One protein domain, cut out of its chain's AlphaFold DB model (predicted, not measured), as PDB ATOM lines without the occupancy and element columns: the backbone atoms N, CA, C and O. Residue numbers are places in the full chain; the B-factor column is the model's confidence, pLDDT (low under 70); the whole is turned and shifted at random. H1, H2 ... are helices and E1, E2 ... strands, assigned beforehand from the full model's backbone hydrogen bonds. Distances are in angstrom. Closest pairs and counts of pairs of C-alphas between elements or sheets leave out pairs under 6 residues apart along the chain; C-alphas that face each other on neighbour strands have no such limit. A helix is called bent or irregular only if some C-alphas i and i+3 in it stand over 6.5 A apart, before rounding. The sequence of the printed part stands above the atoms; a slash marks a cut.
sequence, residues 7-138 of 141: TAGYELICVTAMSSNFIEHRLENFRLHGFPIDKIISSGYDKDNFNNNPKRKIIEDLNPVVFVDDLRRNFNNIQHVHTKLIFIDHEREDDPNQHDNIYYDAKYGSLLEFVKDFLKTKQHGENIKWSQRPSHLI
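AT A GLANCE: This is residues 7 to 138 of the 141 residues of the protein "Hypothetical protein" of Adineta steineri (UniProt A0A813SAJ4). With little regular structure, two small parallel sheets stand amid long loops: the pair E1 E2 with H1 packed on it, and E3 E4 E5 in that order, with H4 over one face. The printed part has 132 residues, with helices and strands in the order E1 H1 E2 H2 E3 H3 E4 E5 H4. The class is mixed, with 52 residues in named elements; the whole is compact, radius of gyration of the C-alphas 15.1 A, spans 41 by 39 by 34 A.

IN THESE COORDINATES: E1, residues 13 to 16, begins at C-alpha (-28.589, -28.085, 10.412). H1 is 20 to 32, 19.5 A, irregular: C-alphas 21 and 24 are 7.5 A apart. E2 is 39 to 42, H2 56 to 62, E3 66 to 69, H3 72 to 75, E4 84 to 88, E5 106 to 108. H4, 111 to 118, ends at C-alpha (-14.078, -21.378, 14.791).

HOW THE PARTS SIT: E1, H1, E2 and E3, H3, E4 are strand-helix-strand units, parallel neighbour strands with a helix between, crossovers right-handed. Within hydrogen-bond range are N 14 and O 39, 2.9 A, N 67 and O 84, 2.8 A, and N 108 and O 87, 3.0 A. H4's height over its sheet is 9.3 A; H3 only grazes it. H2 and H3 are close but not clearly touching, closest C-alphas Arg 56 and Asn 74, 7.2 A. O i to N i+4 pairs are within range throughout H2 and H4, 7 of 9 in H1; H3 is too short.

THE WHOLE: The farthest C-alphas, Asp 48 and Lys 122, are 43.0 A apart. The printed part has no cut; links E2 to H2 and E4 to E5 are long. pLDDT is under 70 at residues 50 and 121 to 131.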
ATOM      1  N   THR A   7     -25.133 -20.421  20.545       84.50
ATOM      2  CA  THR A   7     -25.016 -19.208  21.383       84.50
ATOM      3  C   THR A   7     -24.256 -18.070  20.699       84.50
ATOM      4  O   THR A   7     -24.368 -16.929  21.132       84.50
ATOM      5  N   ALA A   8     -23.496 -18.367  19.641       84.81
ATOM      6  CA  ALA A   8     -22.816 -17.382  18.804       84.81
ATOM      7  C   ALA A   8     -23.657 -16.923  17.593       84.81
ATOM      8  O   ALA A   8     -23.155 -16.165  16.769       84.81
ATOM      9  N   GLY A   9     -24.921 -17.357  17.486       88.00
ATOM     10  CA  GLY A   9     -25.856 -16.922  16.444       88.00
ATOM     11  C   GLY A   9     -25.928 -17.819  15.205       88.00
ATOM     12  O   GLY A   9     -26.611 -17.455  14.252       88.00
ATOM     13  N   TYR A  10     -25.267 -18.982  15.198       88.69
ATOM     14  CA  TYR A  10     -25.346 -19.925  14.077       88.69
ATOM     15  C   TYR A  10     -26.577 -20.826  14.167       88.69
ATOM     16  O   TYR A  10     -26.860 -21.412  15.216       88.69
ATOM     17  N   GLU A  11     -27.250 -21.015  13.032       91.75
ATOM     18  CA  GLU A  11     -28.181 -22.126  12.845       91.75
ATOM     19  C   GLU A  11     -27.388 -23.424  12.635       91.75
ATOM     20  O   GLU A  11     -26.427 -23.466  11.867       91.75
ATOM     21  N   LEU A  12     -27.794 -24.495  13.321       93.00
ATOM     22  CA  LEU A  12     -27.202 -25.822  13.165       93.00
ATOM     23  C   LEU A  12     -28.187 -26.745  12.455       93.00
ATOM     24  O   LEU A  12     -29.248 -27.070  12.992       93.00
ATOM     25  N   ILE A  13     -27.802 -27.189  11.260       95.44
ATOM     26  CA  ILE A  13     -28.589 -28.085  10.412       95.44
ATOM     27  C   ILE A  13     -27.821 -29.396  10.251       95.44
ATOM     28  O   ILE A  13     -26.671 -29.400   9.818       95.44
ATOM     29  N   CYS A  14     -28.455 -30.524  10.567       96.25
ATOM     30  CA  CYS A  14     -27.895 -31.842  10.278       96.25
ATOM     31  C   CYS A  14     -28.353 -32.316   8.894       96.25
ATOM     32  O   CYS A  14     -29.547 -32.495   8.659       96.25
ATOM     33  N   VAL A  15     -27.409 -32.568   7.987       96.56
ATOM     34  CA  VAL A  15     -27.684 -33.186   6.682       96.56
ATOM     35  C   VAL A  15     -27.209 -34.637   6.703       96.56
ATOM     36  O   VAL A  15     -26.037 -34.922   6.966       96.56
ATOM     37  N   THR A  16     -28.115 -35.575   6.435       94.62
ATOM     38  CA  THR A  16     -27.857 -37.014   6.593       94.62
ATOM     39  C   THR A  16     -28.308 -37.826   5.381       94.62
ATOM     40  O   THR A  16     -29.316 -37.503   4.761       94.62
ATOM     41  N   ALA A  17     -27.582 -38.895   5.043       92.50
ATOM     42  CA  ALA A  17     -27.992 -39.873   4.023       92.50
ATOM     43  C   ALA A  17     -29.004 -40.905   4.562       92.50
ATOM     44  O   ALA A  17     -29.501 -41.766   3.841       92.50
ATOM     45  N   MET A  18     -29.318 -40.837   5.857       92.25
ATOM     46  CA  MET A  18     -30.313 -41.692   6.493       92.25
ATOM     47  C   MET A  18     -31.696 -41.481   5.868       92.25
ATOM     48  O   MET A  18     -32.057 -40.351   5.547       92.25
ATOM     49  N   SER A  19     -32.484 -42.554   5.746       91.69
ATOM     50  CA  SER A  19     -33.872 -42.491   5.262       91.69
ATOM     51  C   SER A  19     -34.709 -41.471   6.044       91.69
ATOM     52  O   SER A  19     -34.577 -41.351   7.266       91.69
ATOM     53  N   SER A  20     -35.603 -40.775   5.338       93.62
ATOM     54  CA  SER A  20     -36.524 -39.788   5.911       93.62
ATOM     55  C   SER A  20     -37.380 -40.355   7.045       93.62
ATOM     56  O   SER A  20     -37.699 -39.631   7.984       93.62
ATOM     57  N   ASN A  21     -37.665 -41.662   7.019       94.94
ATOM     58  CA  ASN A  21     -38.442 -42.364   8.047       94.94
ATOM     59  C   ASN A  21     -37.800 -42.313   9.444       94.94
ATOM     60  O   ASN A  21     -38.472 -42.571  10.435       94.94
ATOM     61  N   PHE A  22     -36.507 -41.996   9.539       94.81
ATOM     62  CA  PHE A  22     -35.785 -41.924  10.809       94.81
ATOM     63  C   PHE A  22     -35.468 -40.493  11.258       94.81
ATOM     64  O   PHE A  22     -34.804 -40.321  12.280       94.81
ATOM     65  N   ILE A  23     -35.911 -39.462  10.524       95.38
ATOM     66  CA  ILE A  23     -35.611 -38.061  10.863       95.38
ATOM     67  C   ILE A  23     -36.095 -37.721  12.277       95.38
ATOM     68  O   ILE A  23     -35.318 -37.181  13.062       95.38
ATOM     69  N   GLU A  24     -37.334 -38.075  12.624       94.94
ATOM     70  CA  GLU A  24     -37.907 -37.765  13.941       94.94
ATOM     71  C   GLU A  24     -37.129 -38.445  15.071       94.94
ATOM     72  O   GLU A  24     -36.753 -37.799  16.046       94.94
ATOM     73  N   HIS A  25     -36.774 -39.720  14.893       95.56
ATOM     74  CA  HIS A  25     -35.940 -40.452  15.844       95.56
ATOM     75  C   HIS A  25     -34.547 -39.829  16.003       95.56
ATOM     76  O   HIS A  25     -34.008 -39.773  17.106       95.56
ATOM     77  N   ARG A  26     -33.942 -39.331  14.916       95.56
ATOM     78  CA  ARG A  26     -32.648 -38.642  14.993       95.56
ATOM     79  C   ARG A  26     -32.759 -37.314  15.729       95.56
ATOM     80  O   ARG A  26     -31.861 -36.995  16.506       95.56
ATOM     81  N   LEU A  27     -33.828 -36.560  15.491       94.94
ATOM     82  CA  LEU A  27     -34.075 -35.302  16.185       94.94
ATOM     83  C   LEU A  27     -34.261 -35.541  17.685       94.94
ATOM     84  O   LEU A  27     -33.670 -34.831  18.494       94.94
ATOM     85  N   GLU A  28     -34.998 -36.588  18.048       95.06
ATOM     86  CA  GLU A  28     -35.171 -36.980  19.444       95.06
ATOM     87  C   GLU A  28     -33.843 -37.387  20.093       95.06
ATOM     88  O   GLU A  28     -33.508 -36.891  21.165       95.06
ATOM     89  N   ASN A  29     -33.015 -38.179  19.405       95.00
ATOM     90  CA  ASN A  29     -31.672 -38.513  19.885       95.00
ATOM     91  C   ASN A  29     -30.821 -37.259  20.139       95.00
ATOM     92  O   ASN A  29     -30.143 -37.173  21.162       95.00
ATOM     93  N   PHE A  30     -30.850 -36.269  19.242       93.81
ATOM     94  CA  PHE A  30     -30.122 -35.021  19.469       93.81
ATOM     95  C   PHE A  30     -30.621 -34.286  20.714       93.81
ATOM     96  O   PHE A  30     -29.796 -33.887  21.535       93.81
ATOM     97  N   ARG A  31     -31.940 -34.176  20.903       92.38
ATOM     98  CA  ARG A  31     -32.529 -33.539  22.091       92.38
ATOM     99  C   ARG A  31     -32.149 -34.258  23.381       92.38
ATOM    100  O   ARG A  31     -31.673 -33.607  24.308       92.38
ATOM    101  N   LEU A  32     -32.294 -35.583  23.422       95.19
ATOM    102  CA  LEU A  32     -31.970 -36.407  24.593       95.19
ATOM    103  C   LEU A  32     -30.497 -36.295  25.001       95.19
ATOM    104  O   LEU A  32     -30.179 -36.323  26.187       95.19
ATOM    105  N   HIS A  33     -29.599 -36.122  24.030       92.12
ATOM    106  CA  HIS A  33     -28.166 -35.949  24.274       92.12
ATOM    107  C   HIS A  33     -27.722 -34.480  24.381       92.12
ATOM    108  O   HIS A  33     -26.525 -34.206  24.465       92.12
ATOM    109  N   GLY A  34     -28.658 -33.525  24.395       89.75
ATOM    110  CA  GLY A  34     -28.357 -32.102  24.556       89.75
ATOM    111  C   GLY A  34     -27.662 -31.457  23.352       89.75
ATOM    112  O   GLY A  34     -27.056 -30.394  23.495       89.75
ATOM    113  N   PHE A  35     -27.736 -32.067  22.164       87.88
ATOM    114  CA  PHE A  35     -27.248 -31.454  20.935       87.88
ATOM    115  C   PHE A  35     -28.236 -30.387  20.461       87.88
ATOM    116  O   PHE A  35     -29.403 -30.692  20.212       87.88
ATOM    117  N   PRO A  36     -27.790 -29.136  20.279       88.44
ATOM    118  CA  PRO A  36     -28.681 -28.024  19.981       88.44
ATOM    119  C   PRO A  36     -29.025 -27.929  18.479       88.44
ATOM    120  O   PRO A  36     -28.933 -26.851  17.893       88.44
ATOM    121  N   ILE A  37     -29.391 -29.056  17.859       91.06
ATOM    122  CA  ILE A  37     -29.744 -29.194  16.439       91.06
ATOM    123  C   ILE A  37     -31.262 -29.334  16.327       91.06
ATOM    124  O   ILE A  37     -31.822 -30.333  16.770       91.06
ATOM    125  N   ASP A  38     -31.910 -28.358  15.693       86.94
ATOM    126  CA  ASP A  38     -33.376 -28.324  15.575       86.94
ATOM    127  C   ASP A  38     -33.878 -28.701  14.173       86.94
ATOM    128  O   ASP A  38     -35.073 -28.928  13.984       86.94
ATOM    129  N   LYS A  39     -32.976 -28.787  13.186       94.06
ATOM    130  CA  LYS A  39     -33.311 -29.062  11.786       94.06
ATOM    131  C   LYS A  39     -32.474 -30.208  11.236       94.06
ATOM    132  O   LYS A  39     -31.246 -30.213  11.344       94.06
ATOM    133  N   ILE A  40     -33.151 -31.165  10.610       96.06
ATOM    134  CA  ILE A  40     -32.534 -32.307   9.937       96.06
ATOM    135  C   ILE A  40     -33.072 -32.375   8.515       96.06
ATOM    136  O   ILE A  40     -34.282 -32.311   8.309       96.06
ATOM    137  N   ILE A  41     -32.179 -32.538   7.546       96.44
ATOM    138  CA  ILE A  41     -32.537 -32.767   6.148       96.44
ATOM    139  C   ILE A  41     -31.981 -34.128   5.732       96.44
ATOM    140  O   ILE A  41     -30.777 -34.378   5.818       96.44
ATOM    141  N   SER A  42     -32.870 -35.020   5.298       95.75
ATOM    142  CA  SER A  42     -32.470 -36.283   4.681       95.75
ATOM    143  C   SER A  42     -32.172 -36.058   3.202       95.75
ATOM    144  O   SER A  42     -33.005 -35.540   2.465       95.75
ATOM    145  N   SER A  43     -30.984 -36.479   2.782       92.25
ATOM    146  CA  SER A  43     -30.618 -36.659   1.371       92.25
ATOM    147  C   SER A  43     -31.077 -38.004   0.810       92.25
ATOM    148  O   SER A  43     -31.087 -38.190  -0.402       92.25
ATOM    149  N   GLY A  44     -31.451 -38.943   1.683       85.94
ATOM    150  CA  GLY A  44     -31.580 -40.346   1.325       85.94
ATOM    151  C   GLY A  44     -30.236 -40.975   0.948       85.94
ATOM    152  O   GLY A  44     -29.179 -40.343   0.977       85.94
ATOM    153  N   TYR A  45     -30.290 -42.258   0.619       82.12
ATOM    154  CA  TYR A  45     -29.134 -43.024   0.185       82.12
ATOM    155  C   TYR A  45     -29.444 -43.667  -1.160       82.12
ATOM    156  O   TYR A  45     -30.433 -44.394  -1.276       82.12
ATOM    157  N   ASP A  46     -28.598 -43.409  -2.153       80.31
ATOM    158  CA  ASP A  46     -28.677 -44.069  -3.450       80.31
ATOM    159  C   ASP A  46     -27.850 -45.359  -3.406       80.31
ATOM    160  O   ASP A  46     -26.618 -45.332  -3.355       80.31
ATOM    161  N   LYS A  47     -28.545 -46.501  -3.378       75.56
ATOM    162  CA  LYS A  47     -27.911 -47.824  -3.314       75.56
ATOM    163  C   LYS A  47     -27.218 -48.209  -4.612       75.56
ATOM    164  O   LYS A  47     -26.339 -49.061  -4.569       75.56
ATOM    165  N   ASP A  48     -27.590 -47.594  -5.724       77.88
ATOM    166  CA  ASP A  48     -27.068 -47.944  -7.040       77.88
ATOM    167  C   ASP A  48     -25.893 -47.036  -7.434       77.88
ATOM    168  O   ASP A  48     -25.198 -47.296  -8.416       77.88
ATOM    169  N   ASN A  49     -25.615 -45.995  -6.636       75.19
ATOM    170  CA  ASN A  49     -24.566 -45.019  -6.908       75.19
ATOM    171  C   ASN A  49     -23.776 -44.611  -5.651       75.19
ATOM    172  O   ASN A  49     -23.804 -43.462  -5.207       75.19
ATOM    173  N   PHE A  50     -23.004 -45.561  -5.116       68.31
ATOM    174  CA  PHE A  50     -22.138 -45.386  -3.936       68.31
ATOM    175  C   PHE A  50     -21.114 -44.243  -4.056       68.31
ATOM    176  O   PHE A  50     -20.682 -43.696  -3.042       68.31
ATOM    177  N   ASN A  51     -20.709 -43.898  -5.281       70.38
ATOM    178  CA  ASN A  51     -19.695 -42.872  -5.544       70.38
ATOM    179  C   ASN A  51     -20.285 -41.458  -5.631       70.38
ATOM    180  O   ASN A  51     -19.536 -40.477  -5.664       70.38
ATOM    181  N   ASN A  52     -21.612 -41.335  -5.682       83.25
ATOM    182  CA  ASN A  52     -22.271 -40.043  -5.683       83.25
ATOM    183  C   ASN A  52     -22.376 -39.495  -4.259       83.25
ATOM    184  O   ASN A  52     -22.733 -40.208  -3.324       83.25
ATOM    185  N   ASN A  53     -22.097 -38.204  -4.102       90.44
ATOM    186  CA  ASN A  53     -22.294 -37.501  -2.846       90.44
ATOM    187  C   ASN A  53     -23.797 -37.200  -2.669       90.44
ATOM    188  O   ASN A  53     -24.310 -36.301  -3.344       90.44
ATOM    189  N   PRO A  54     -24.515 -37.887  -1.759       91.50
ATOM    190  CA  PRO A  54     -25.958 -37.703  -1.615       91.50
ATOM    191  C   PRO A  54     -26.302 -36.316  -1.055       91.50
ATOM    192  O   PRO A  54     -27.391 -35.794  -1.283       91.50
ATOM    193  N   LYS A  55     -25.360 -35.679  -0.351       94.50
ATOM    194  CA  LYS A  55     -25.572 -34.389   0.308       94.50
ATOM    195  C   LYS A  55     -25.328 -33.206  -0.621       94.50
ATOM    196  O   LYS A  55     -25.792 -32.116  -0.302       94.50
ATOM    197  N   ARG A  56     -24.649 -33.411  -1.761       94.38
ATOM    198  CA  ARG A  56     -24.165 -32.344  -2.653       94.38
ATOM    199  C   ARG A  56     -25.214 -31.261  -2.889       94.38
ATOM    200  O   ARG A  56     -25.005 -30.120  -2.500       94.38
ATOM    201  N   LYS A  57     -26.360 -31.647  -3.460       93.62
ATOM    202  CA  LYS A  57     -27.412 -30.699  -3.841       93.62
ATOM    203  C   LYS A  57     -27.951 -29.919  -2.639       93.62
ATOM    204  O   LYS A  57     -28.192 -28.729  -2.747       93.62
ATOM    205  N   ILE A  58     -28.109 -30.573  -1.488       95.88
ATOM    206  CA  ILE A  58     -28.594 -29.914  -0.269       95.88
ATOM    207  C   ILE A  58     -27.574 -28.892   0.229       95.88
ATOM    208  O   ILE A  58     -27.965 -27.807   0.641       95.88
ATOM    209  N   ILE A  59     -26.281 -29.222   0.206       96.12
ATOM    210  CA  ILE A  59     -25.232 -28.288   0.631       96.12
ATOM    211  C   ILE A  59     -25.142 -27.098  -0.327       96.12
ATOM    212  O   ILE A  59     -25.033 -25.968   0.139       96.12
ATOM    213  N   GLU A  60     -25.252 -27.331  -1.634       94.88
ATOM    214  CA  GLU A  60     -25.292 -26.273  -2.653       94.88
ATOM    215  C   GLU A  60     -26.516 -25.362  -2.487       94.88
ATOM    216  O   GLU A  60     -26.370 -24.142  -2.470       94.88
ATOM    217  N   ASP A  61     -27.702 -25.942  -2.276       94.81
ATOM    218  CA  ASP A  61     -28.952 -25.197  -2.096       94.81
ATOM    219  C   ASP A  61     -28.975 -24.422  -0.755       94.81
ATOM    220  O   ASP A  61     -29.514 -23.317  -0.687       94.81
ATOM    221  N   LEU A  62     -28.399 -24.976   0.323       94.56
ATOM    222  CA  LEU A  62     -28.294 -24.303   1.629       94.56
ATOM    223  C   LEU A  62     -27.199 -23.231   1.663       94.56
ATOM    224  O   LEU A  62     -27.318 -22.281   2.435       94.56
ATOM    225  N   ASN A  63     -26.123 -23.427   0.897       92.12
ATOM    226  CA  ASN A  63     -24.916 -22.604   0.878       92.12
ATOM    227  C   ASN A  63     -24.423 -22.202   2.291       92.12
ATOM    228  O   ASN A  63     -24.316 -21.011   2.605       92.12
ATOM    229  N   PRO A  64     -24.168 -23.172   3.193       92.81
ATOM    230  CA  PRO A  64     -23.829 -22.863   4.575       92.81
ATOM    231  C   PRO A  64     -22.456 -22.192   4.662       92.81
ATOM    232  O   PRO A  64     -21.570 -22.456   3.856       92.81
ATOM    233  N   VAL A  65     -22.227 -21.394   5.702       91.50
ATOM    234  CA  VAL A  65     -20.902 -20.802   5.972       91.50
ATOM    235  C   VAL A  65     -19.834 -21.887   6.170       91.50
ATOM    236  O   VAL A  65     -18.689 -21.754   5.734       91.50
ATOM    237  N   VAL A  66     -20.218 -22.986   6.824       92.81
ATOM    238  CA  VAL A  66     -19.365 -24.147   7.069       92.81
ATOM    239  C   VAL A  66     -20.162 -25.426   6.841       92.81
ATOM    240  O   VAL A  66     -21.282 -25.555   7.330       92.81
ATOM    241  N   PHE A  67     -19.553 -26.388   6.160       95.50
ATOM    242  CA  PHE A  67     -20.012 -27.764   6.091       95.50
ATOM    243  C   PHE A  67     -18.962 -28.673   6.732       95.50
ATOM    244  O   PHE A  67     -17.789 -28.639   6.362       95.50
ATOM    245  N   VAL A  68     -19.391 -29.451   7.726       96.06
ATOM    246  CA  VAL A  68     -18.533 -30.322   8.538       96.06
ATOM    247  C   VAL A  68     -18.963 -31.768   8.329       96.06
ATOM    248  O   VAL A  68     -20.151 -32.068   8.461       96.06
ATOM    249  N   ASP A  69     -18.016 -32.654   8.036       95.94
ATOM    250  CA  ASP A  69     -18.277 -34.085   7.851       95.94
ATOM    251  C   ASP A  69     -17.030 -34.915   8.199       95.94
ATOM    252  O   ASP A  69     -15.899 -34.427   8.103       95.94
ATOM    253  N   ASP A  70     -17.230 -36.160   8.622       94.06
ATOM    254  CA  ASP A  70     -16.176 -37.134   8.942       94.06
ATOM    255  C   ASP A  70     -15.900 -38.110   7.786       94.06
ATOM    256  O   ASP A  70     -15.024 -38.973   7.870       94.06
ATOM    257  N   LEU A  71     -16.622 -37.952   6.676       92.62
ATOM    258  CA  LEU A  71     -16.495 -38.785   5.494       92.62
ATOM    259  C   LEU A  71     -16.177 -37.934   4.259       92.62
ATOM    260  O   LEU A  71     -17.034 -37.218   3.737       92.62
ATOM    261  N   ARG A  72     -14.948 -38.040   3.747       91.94
ATOM    262  CA  ARG A  72     -14.409 -37.197   2.669       91.94
ATOM    263  C   ARG A  72     -15.229 -37.239   1.388       91.94
ATOM    264  O   ARG A  72     -15.433 -36.189   0.778       91.94
ATOM    265  N   ARG A  73     -15.770 -38.397   0.996       91.75
ATOM    266  CA  ARG A  73     -16.689 -38.484  -0.156       91.75
ATOM    267  C   ARG A  73     -17.909 -37.562  -0.073       91.75
ATOM    268  O   ARG A  73     -18.445 -37.193  -1.115       91.75
ATOM    269  N   ASN A  74     -18.313 -37.113   1.118       93.50
ATOM    270  CA  ASN A  74     -19.398 -36.139   1.267       93.50
ATOM    271  C   ASN A  74     -18.995 -34.712   0.853       93.50
ATOM    272  O   ASN A  74     -19.870 -33.863   0.713       93.50
ATOM    273  N   PHE A  75     -17.713 -34.436   0.601       94.19
ATOM    274  CA  PHE A  75     -17.248 -33.187  -0.014       94.19
ATOM    275  C   PHE A  75     -17.166 -33.269  -1.540       94.19
ATOM    276  O   PHE A  75     -17.009 -32.248  -2.211       94.19
ATOM    277  N   ASN A  76     -17.270 -34.478  -2.101       91.94
ATOM    278  CA  ASN A  76     -17.044 -34.702  -3.518       91.94
ATOM    279  C   ASN A  76     -18.035 -33.909  -4.376       91.94
ATOM    280  O   ASN A  76     -19.238 -33.890  -4.091       91.94
ATOM    281  N   ASN A  77     -17.523 -33.319  -5.456       90.69
ATOM    282  CA  ASN A  77     -18.289 -32.618  -6.486       90.69
ATOM    283  C   ASN A  77     -19.211 -31.488  -5.995       90.69
ATOM    284  O   ASN A  77     -20.102 -31.113  -6.749       90.69
ATOM    285  N   ILE A  78     -19.031 -30.954  -4.782       92.88
ATOM    286  CA  ILE A  78     -19.712 -29.720  -4.361       92.88
ATOM    287  C   ILE A  78     -19.181 -28.570  -5.215       92.88
ATOM    288  O   ILE A  78     -17.971 -28.466  -5.413       92.88
ATOM    289  N   GLN A  79     -20.063 -27.717  -5.729       90.88
ATOM    290  CA  GLN A  79     -19.680 -26.642  -6.642       90.88
ATOM    291  C   GLN A  79     -20.313 -25.304  -6.271       90.88
ATOM    292  O   GLN A  79     -21.412 -25.248  -5.735       90.88
ATOM    293  N   HIS A  80     -19.612 -24.215  -6.592       86.62
ATOM    294  CA  HIS A  80     -20.140 -22.844  -6.529       86.62
ATOM    295  C   HIS A  80     -20.711 -22.395  -5.170       86.62
ATOM    296  O   HIS A  80     -21.648 -21.603  -5.119       86.62
ATOM    297  N   VAL A  81     -20.123 -22.856  -4.062       85.75
ATOM    298  CA  VAL A  81     -20.570 -22.514  -2.701       85.75
ATOM    299  C   VAL A  81     -19.600 -21.591  -1.970       85.75
ATOM    300  O   VAL A  81     -18.378 -21.744  -2.051       85.75
ATOM    301  N   HIS A  82     -20.146 -20.700  -1.139       86.00
ATOM    302  CA  HIS A  82     -19.384 -19.913  -0.169       86.00
ATOM    303  C   HIS A  82     -19.097 -20.672   1.140       86.00
ATOM    304  O   HIS A  82     -18.928 -20.085   2.208       86.00
ATOM    305  N   THR A  83     -19.028 -21.997   1.051       90.31
ATOM    306  CA  THR A  83     -18.919 -22.907   2.187       90.31
ATOM    307  C   THR A  83     -17.481 -23.317   2.451       90.31
ATOM    308  O   THR A  83     -16.813 -23.819   1.545       90.31
ATOM    309  N   LYS A  84     -17.026 -23.199   3.704       91.75
ATOM    310  CA  LYS A  84     -15.806 -23.875   4.177       91.75
ATOM    311  C   LYS A  84     -16.078 -25.357   4.414       91.75
ATOM    312  O   LYS A  84     -17.005 -25.693   5.145       91.75
ATOM    313  N   LEU A  85     -15.254 -26.224   3.839       94.00
ATOM    314  CA  LEU A  85     -15.325 -27.675   3.999       94.00
ATOM    315  C   LEU A  85     -14.388 -28.101   5.131       94.00
ATOM    316  O   LEU A  85     -13.176 -27.907   5.045       94.00
ATOM    317  N   ILE A  86     -14.946 -28.657   6.202       94.94
ATOM    318  CA  ILE A  86     -14.202 -29.048   7.400       94.94
ATOM    319  C   ILE A  86     -14.253 -30.560   7.550       94.94
ATOM    320  O   ILE A  86     -15.322 -31.132   7.762       94.94
ATOM    321  N   PHE A  87     -13.086 -31.189   7.485       95.75
ATOM    322  CA  PHE A  87     -12.938 -32.621   7.682       95.75
ATOM    323  C   PHE A  87     -12.678 -32.933   9.159       95.75
ATOM    324  O   PHE A  87     -11.721 -32.421   9.749       95.75
ATOM    325  N   ILE A  88     -13.529 -33.764   9.759       95.25
ATOM    326  CA  ILE A  88     -13.282 -34.322  11.090       95.25
ATOM    327  C   ILE A  88     -12.608 -35.677  10.919       95.25
ATOM    328  O   ILE A  88     -13.233 -36.638  10.488       95.25
ATOM    329  N   ASP A  89     -11.328 -35.737  11.262       92.12
ATOM    330  CA  ASP A  89     -10.512 -36.937  11.145       92.12
ATOM    331  C   ASP A  89     -10.252 -37.505  12.537       92.12
ATOM    332  O   ASP A  89      -9.544 -36.904  13.342       92.12
ATOM    333  N   HIS A  90     -10.848 -38.654  12.830       84.12
ATOM    334  CA  HIS A  90     -10.682 -39.319  14.119       84.12
ATOM    335  C   HIS A  90      -9.401 -40.165  14.217       84.12
ATOM    336  O   HIS A  90      -9.214 -40.802  15.251       84.12
ATOM    337  N   GLU A  91      -8.556 -40.184  13.175       79.50
ATOM    338  CA  GLU A  91      -7.263 -40.885  13.124       79.50
ATOM    339  C   GLU A  91      -7.361 -42.352  13.578       79.50
ATOM    340  O   GLU A  91      -6.639 -42.814  14.463       79.50
ATOM    341  N   ARG A  92      -8.309 -43.092  12.989       78.50
ATOM    342  CA  ARG A  92      -8.523 -44.517  13.280       78.50
ATOM    343  C   ARG A  92      -7.716 -45.399  12.330       78.50
ATOM    344  O   ARG A  92      -7.513 -45.043  11.173       78.50
ATOM    345  N   GLU A  93      -7.293 -46.573  12.803       70.25
ATOM    346  CA  GLU A  93      -6.573 -47.553  11.972       70.25
ATOM    347  C   GLU A  93      -7.425 -48.064  10.792       70.25
ATOM    348  O   GLU A  93      -6.886 -48.363   9.727       70.25
ATOM    349  N   ASP A  94      -8.753 -48.100  10.945       76.69
ATOM    350  CA  ASP A  94      -9.744 -48.524   9.949       76.69
ATOM    351  C   ASP A  94     -10.414 -47.343   9.219       76.69
ATOM    352  O   ASP A  94     -11.621 -47.346   8.972       76.69
ATOM    353  N   ASP A  95      -9.634 -46.311   8.881       77.75
ATOM    354  CA  ASP A  95     -10.149 -45.085   8.267       77.75
ATOM    355  C   ASP A  95     -10.826 -45.339   6.895       77.75
ATOM    356  O   ASP A  95     -10.149 -45.687   5.918       77.75
ATOM    357  N   PRO A  96     -12.150 -45.108   6.759       83.69
ATOM    358  CA  PRO A  96     -12.858 -45.271   5.489       83.69
ATOM    359  C   PRO A  96     -12.435 -44.250   4.419       83.69
ATOM    360  O   PRO A  96     -12.867 -44.367   3.273       83.69
ATOM    361  N   ASN A  97     -11.617 -43.254   4.772       87.25
ATOM    362  CA  ASN A  97     -11.174 -42.175   3.894       87.25
ATOM    363  C   ASN A  97      -9.793 -42.415   3.248       87.25
ATOM    364  O   ASN A  97      -9.339 -41.561   2.483       87.25
ATOM    365  N   GLN A  98      -9.121 -43.549   3.507       80.25
ATOM    366  CA  GLN A  98      -7.732 -43.818   3.072       80.25
ATOM    367  C   GLN A  98      -7.476 -43.654   1.562       80.25
ATOM    368  O   GLN A  98      -6.345 -43.394   1.147       80.25
ATOM    369  N   HIS A  99      -8.509 -43.797   0.730       79.81
ATOM    370  CA  HIS A  99      -8.410 -43.686  -0.729       79.81
ATOM    371  C   HIS A  99      -9.040 -42.404  -1.296       79.81
ATOM    372  O   HIS A  99      -8.976 -42.166  -2.504       79.81
ATOM    373  N   ASP A 100      -9.606 -41.551  -0.441       82.94
ATOM    374  CA  ASP A 100     -10.313 -40.345  -0.858       82.94
ATOM    375  C   ASP A 100      -9.338 -39.167  -0.997       82.94
ATOM    376  O   ASP A 100      -9.021 -38.459  -0.034       82.94
ATOM    377  N   ASN A 101      -8.895 -38.902  -2.229       87.12
ATOM    378  CA  ASN A 101      -8.152 -37.686  -2.576       87.12
ATOM    379  C   ASN A 101      -9.108 -36.518  -2.880       87.12
ATOM    380  O   ASN A 101      -9.191 -36.032  -4.009       87.12
ATOM    381  N   ILE A 102      -9.880 -36.114  -1.870       90.81
ATOM    382  CA  ILE A 102     -10.913 -35.078  -1.976       90.81
ATOM    383  C   ILE A 102     -10.503 -33.860  -1.148       90.81
ATOM    384  O   ILE A 102     -10.011 -33.989  -0.026       90.81
ATOM    385  N   TYR A 103     -10.698 -32.674  -1.721       91.81
ATOM    386  CA  TYR A 103     -10.333 -31.401  -1.108       91.81
ATOM    387  C   TYR A 103     -11.197 -31.062   0.119       91.81
ATOM    388  O   TYR A 103     -12.403 -31.291   0.128       91.81
ATOM    389  N   TYR A 104     -10.574 -30.430   1.114       93.00
ATOM    390  CA  TYR A 104     -11.214 -29.764   2.250       93.00
ATOM    391  C   TYR A 104     -10.369 -28.546   2.657       93.00
ATOM    392  O   TYR A 104      -9.168 -28.500   2.391       93.00
ATOM    393  N   ASP A 105     -10.986 -27.557   3.303       91.38
ATOM    394  CA  ASP A 105     -10.322 -26.309   3.689       91.38
ATOM    395  C   ASP A 105      -9.517 -26.461   4.996       91.38
ATOM    396  O   ASP A 105      -8.461 -25.846   5.148       91.38
ATOM    397  N   ALA A 106      -9.995 -27.275   5.948       91.69
ATOM    398  CA  ALA A 106      -9.288 -27.565   7.200       91.69
ATOM    399  C   ALA A 106      -9.643 -28.946   7.778       91.69
ATOM    400  O   ALA A 106     -10.722 -29.479   7.513       91.69
ATOM    401  N   LYS A 107      -8.731 -29.506   8.585       93.19
ATOM    402  CA  LYS A 107      -8.879 -30.780   9.306       93.19
ATOM    403  C   LYS A 107      -8.853 -30.531  10.816       93.19
ATOM    404  O   LYS A 107      -8.019 -29.754  11.271       93.19
ATOM    405  N   TYR A 108      -9.706 -31.220  11.571       94.56
ATOM    406  CA  TYR A 108      -9.694 -31.232  13.041       94.56
ATOM    407  C   TYR A 108      -9.864 -32.658  13.578       94.56
ATOM    408  O   TYR A 108     -10.487 -33.484  12.916       94.56
ATOM    409  N   GLY A 109      -9.373 -32.933  14.792       93.88
ATOM    410  CA  GLY A 109      -9.513 -34.251  15.429       93.88
ATOM    411  C   GLY A 109     -10.910 -34.511  16.011       93.88
ATOM    412  O   GLY A 109     -11.311 -35.646  16.283       93.88
ATOM    413  N   SER A 110     -11.678 -33.442  16.242       92.81
ATOM    414  CA  SER A 110     -13.038 -33.525  16.772       92.81
ATOM    415  C   SER A 110     -13.880 -32.298  16.431       92.81
ATOM    416  O   SER A 110     -13.370 -31.191  16.246       92.81
ATOM    417  N   LEU A 111     -15.205 -32.471  16.458       90.56
ATOM    418  CA  LEU A 111     -16.152 -31.366  16.303       90.56
ATOM    419  C   LEU A 111     -15.976 -30.290  17.391       90.56
ATOM    420  O   LEU A 111     -16.123 -29.102  17.117       90.56
ATOM    421  N   LEU A 112     -15.638 -30.686  18.624       90.00
ATOM    422  CA  LEU A 112     -15.437 -29.747  19.733       90.00
ATOM    423  C   LEU A 112     -14.212 -28.856  19.510       90.00
ATOM    424  O   LEU A 112     -14.262 -27.662  19.804       90.00
ATOM    425  N   GLU A 113     -13.115 -29.435  19.023       91.50
ATOM    426  CA  GLU A 113     -11.902 -28.693  18.687       91.50
ATOM    427  C   GLU A 113     -12.185 -27.665  17.590       91.50
ATOM    428  O   GLU A 113     -11.909 -26.479  17.785       91.50
ATOM    429  N   PHE A 114     -12.839 -28.102  16.508       92.19
ATOM    430  CA  PHE A 114     -13.288 -27.220  15.435       92.19
ATOM    431  C   PHE A 114     -14.139 -26.062  15.972       92.19
ATOM    432  O   PHE A 114     -13.819 -24.903  15.727       92.19
ATOM    433  N   VAL A 115     -15.198 -26.343  16.740       89.81
ATOM    434  CA  VAL A 115     -16.107 -25.298  17.245       89.81
ATOM    435  C   VAL A 115     -15.370 -24.313  18.153       89.81
ATOM    436  O   VAL A 115     -15.593 -23.107  18.056       89.81
ATOM    437  N   LYS A 116     -14.476 -24.796  19.024       89.12
ATOM    438  CA  LYS A 116     -13.661 -23.920  19.877       89.12
ATOM    439  C   LYS A 116     -12.792 -22.991  19.048       89.12
ATOM    440  O   LYS A 116     -12.668 -21.828  19.407       89.12
ATOM    441  N   ASP A 117     -12.178 -23.493  17.986       89.19
ATOM    442  CA  ASP A 117     -11.312 -22.702  17.123       89.19
ATOM    443  C   ASP A 117     -12.098 -21.703  16.264       89.19
ATOM    444  O   ASP A 117     -11.819 -20.504  16.294       89.19
ATOM    445  N   PHE A 118     -13.164 -22.173  15.614       86.88
ATOM    446  CA  PHE A 118     -14.078 -21.378  14.791       86.88
ATOM    447  C   PHE A 118     -14.662 -20.169  15.533       86.88
ATOM    448  O   PHE A 118     -14.891 -19.114  14.937       86.88
ATOM    449  N   LEU A 119     -14.891 -20.303  16.842       86.62
ATOM    450  CA  LEU A 119     -15.464 -19.247  17.673       86.62
ATOM    451  C   LEU A 119     -14.433 -18.274  18.265       86.62
ATOM    452  O   LEU A 119     -14.834 -17.257  18.829       86.62
ATOM    453  N   LYS A 120     -13.120 -18.519  18.124       84.50
ATOM    454  CA  LYS A 120     -12.084 -17.550  18.547       84.50
ATOM    455  C   LYS A 120     -12.053 -16.312  17.654       84.50
ATOM    456  O   LYS A 120     -11.680 -15.233  18.109       84.50
ATOM    457  N   THR A 121     -12.392 -16.462  16.377       69.94
ATOM    458  CA  THR A 121     -12.277 -15.398  15.378       69.94
ATOM    459  C   THR A 121     -13.649 -14.825  15.054       69.94
ATOM    460  O   THR A 121     -14.537 -15.587  14.703       69.94
ATOM    461  N   LYS A 122     -13.818 -13.496  15.078       60.50
ATOM    462  CA  LYS A 122     -15.086 -12.841  14.682       60.50
ATOM    463  C   LYS A 122     -15.420 -12.966  13.184       60.50
ATOM    464  O   LYS A 122     -16.536 -12.667  12.784       60.50
ATOM    465  N   GLN A 123     -14.457 -13.383  12.361       58.28
ATOM    466  CA  GLN A 123     -14.606 -13.561  10.913       58.28
ATOM    467  C   GLN A 123     -14.998 -15.002  10.596       58.28
ATOM    468  O   GLN A 123     -14.202 -15.834  10.150       58.28
ATOM    469  N   HIS A 124     -16.251 -15.307  10.885       60.97
ATOM    470  CA  HIS A 124     -16.817 -16.638  10.782       60.97
ATOM    471  C   HIS A 124     -17.195 -16.961   9.331       60.97
ATOM    472  O   HIS A 124     -18.349 -16.866   8.943       60.97
ATOM    473  N   GLY A 125     -16.196 -17.299   8.513       53.84
ATOM    474  CA  GLY A 125     -16.380 -17.650   7.097       53.84
ATOM    475  C   GLY A 125     -15.761 -16.670   6.102       53.84
ATOM    476  O   GLY A 125     -15.495 -17.056   4.973       53.84
ATOM    477  N   GLU A 126     -15.419 -15.453   6.528       55.53
ATOM    478  CA  GLU A 126     -14.951 -14.389   5.618       55.53
ATOM    479  C   GLU A 126     -13.508 -14.580   5.119       55.53
ATOM    480  O   GLU A 126     -13.153 -14.122   4.037       55.53
ATOM    481  N   ASN A 127     -12.675 -15.334   5.843       58.88
ATOM    482  CA  ASN A 127     -11.313 -15.658   5.407       58.88
ATOM    483  C   ASN A 127     -11.272 -17.005   4.676       58.88
ATOM    484  O   ASN A 127     -10.689 -17.968   5.184       58.88
ATOM    485  N   ILE A 128     -11.942 -17.114   3.530       63.59
ATOM    486  CA  ILE A 128     -11.644 -18.168   2.556       63.59
ATOM    487  C   ILE A 128     -10.541 -17.627   1.645       63.59
ATOM    488  O   ILE A 128     -10.711 -16.604   0.985       63.59
ATOM    489  N   LYS A 129      -9.387 -18.302   1.598       68.62
ATOM    490  CA  LYS A 129      -8.344 -17.995   0.611       68.62
ATOM    491  C   LYS A 129      -8.764 -18.590  -0.733       68.62
ATOM    492  O   LYS A 129      -8.302 -19.660  -1.107       68.62
ATOM    493  N   TRP A 130      -9.660 -17.903  -1.443       67.62
ATOM    494  CA  TRP A 130     -10.260 -18.367  -2.705       67.62
ATOM    495  C   TRP A 130      -9.234 -18.836  -3.741       67.62
ATOM    496  O   TRP A 130      -9.476 -19.809  -4.444       67.62
ATOM    497  N   SER A 131      -8.059 -18.202  -3.777       67.69
ATOM    498  CA  SER A 131      -6.949 -18.564  -4.665       67.69
ATOM    499  C   SER A 131      -6.333 -19.943  -4.402       67.69
ATOM    500  O   SER A 131      -5.558 -20.423  -5.223       67.69
ATOM    501  N   GLN A 132      -6.645 -20.574  -3.268       76.31
ATOM    502  CA  GLN A 132      -6.125 -21.881  -2.861       76.31
ATOM    503  C   GLN A 132      -7.168 -22.999  -2.995       76.31
ATOM    504  O   GLN A 132      -6.856 -24.154  -2.700       76.31
ATOM    505  N   ARG A 133      -8.395 -22.676  -3.429       83.25
ATOM    506  CA  ARG A 133      -9.447 -23.671  -3.665       83.25
ATOM    507  C   ARG A 133      -9.403 -24.186  -5.107       83.25
ATOM    508  O   ARG A 133      -9.098 -23.418  -6.020       83.25
ATOM    509  N   PRO A 134      -9.762 -25.460  -5.337       83.00
ATOM    510  CA  PRO A 134     -10.075 -25.961  -6.670       83.00
ATOM    511  C   PRO A 134     -11.100 -25.072  -7.384       83.00
ATOM    512  O   PRO A 134     -12.073 -24.628  -6.774       83.00
ATOM    513  N   SER A 135     -10.921 -24.854  -8.688       82.38
ATOM    514  CA  SER A 135     -11.751 -23.928  -9.476       82.38
ATOM    515  C   SER A 135     -13.249 -24.242  -9.434       82.38
ATOM    516  O   SER A 135     -14.061 -23.324  -9.419       82.38
ATOM    517  N   HIS A 136     -13.625 -25.521  -9.353       78.19
ATOM    518  CA  HIS A 136     -15.025 -25.948  -9.282       78.19
ATOM    519  C   HIS A 136     -15.745 -25.500  -7.993       78.19
ATOM    520  O   HIS A 136     -16.969 -25.412  -7.977       78.19
ATOM    521  N   LEU A 137     -15.005 -25.179  -6.926       78.00
ATOM    522  CA  LEU A 137     -15.548 -24.676  -5.659       78.00
ATOM    523  C   LEU A 137     -15.664 -23.148  -5.614       78.00
ATOM    524  O   LEU A 137     -16.152 -22.613  -4.621       78.00
ATOM    525  N   ILE A 138     -15.197 -22.436  -6.643       76.00
ATOM    526  CA  ILE A 138     -15.267 -20.975  -6.696       76.00
ATOM    527  C   ILE A 138     -16.680 -20.578  -7.169       76.00
ATOM    528  O   ILE A 138     -17.109 -21.013  -8.245       76.00
TER     529      ILE A 138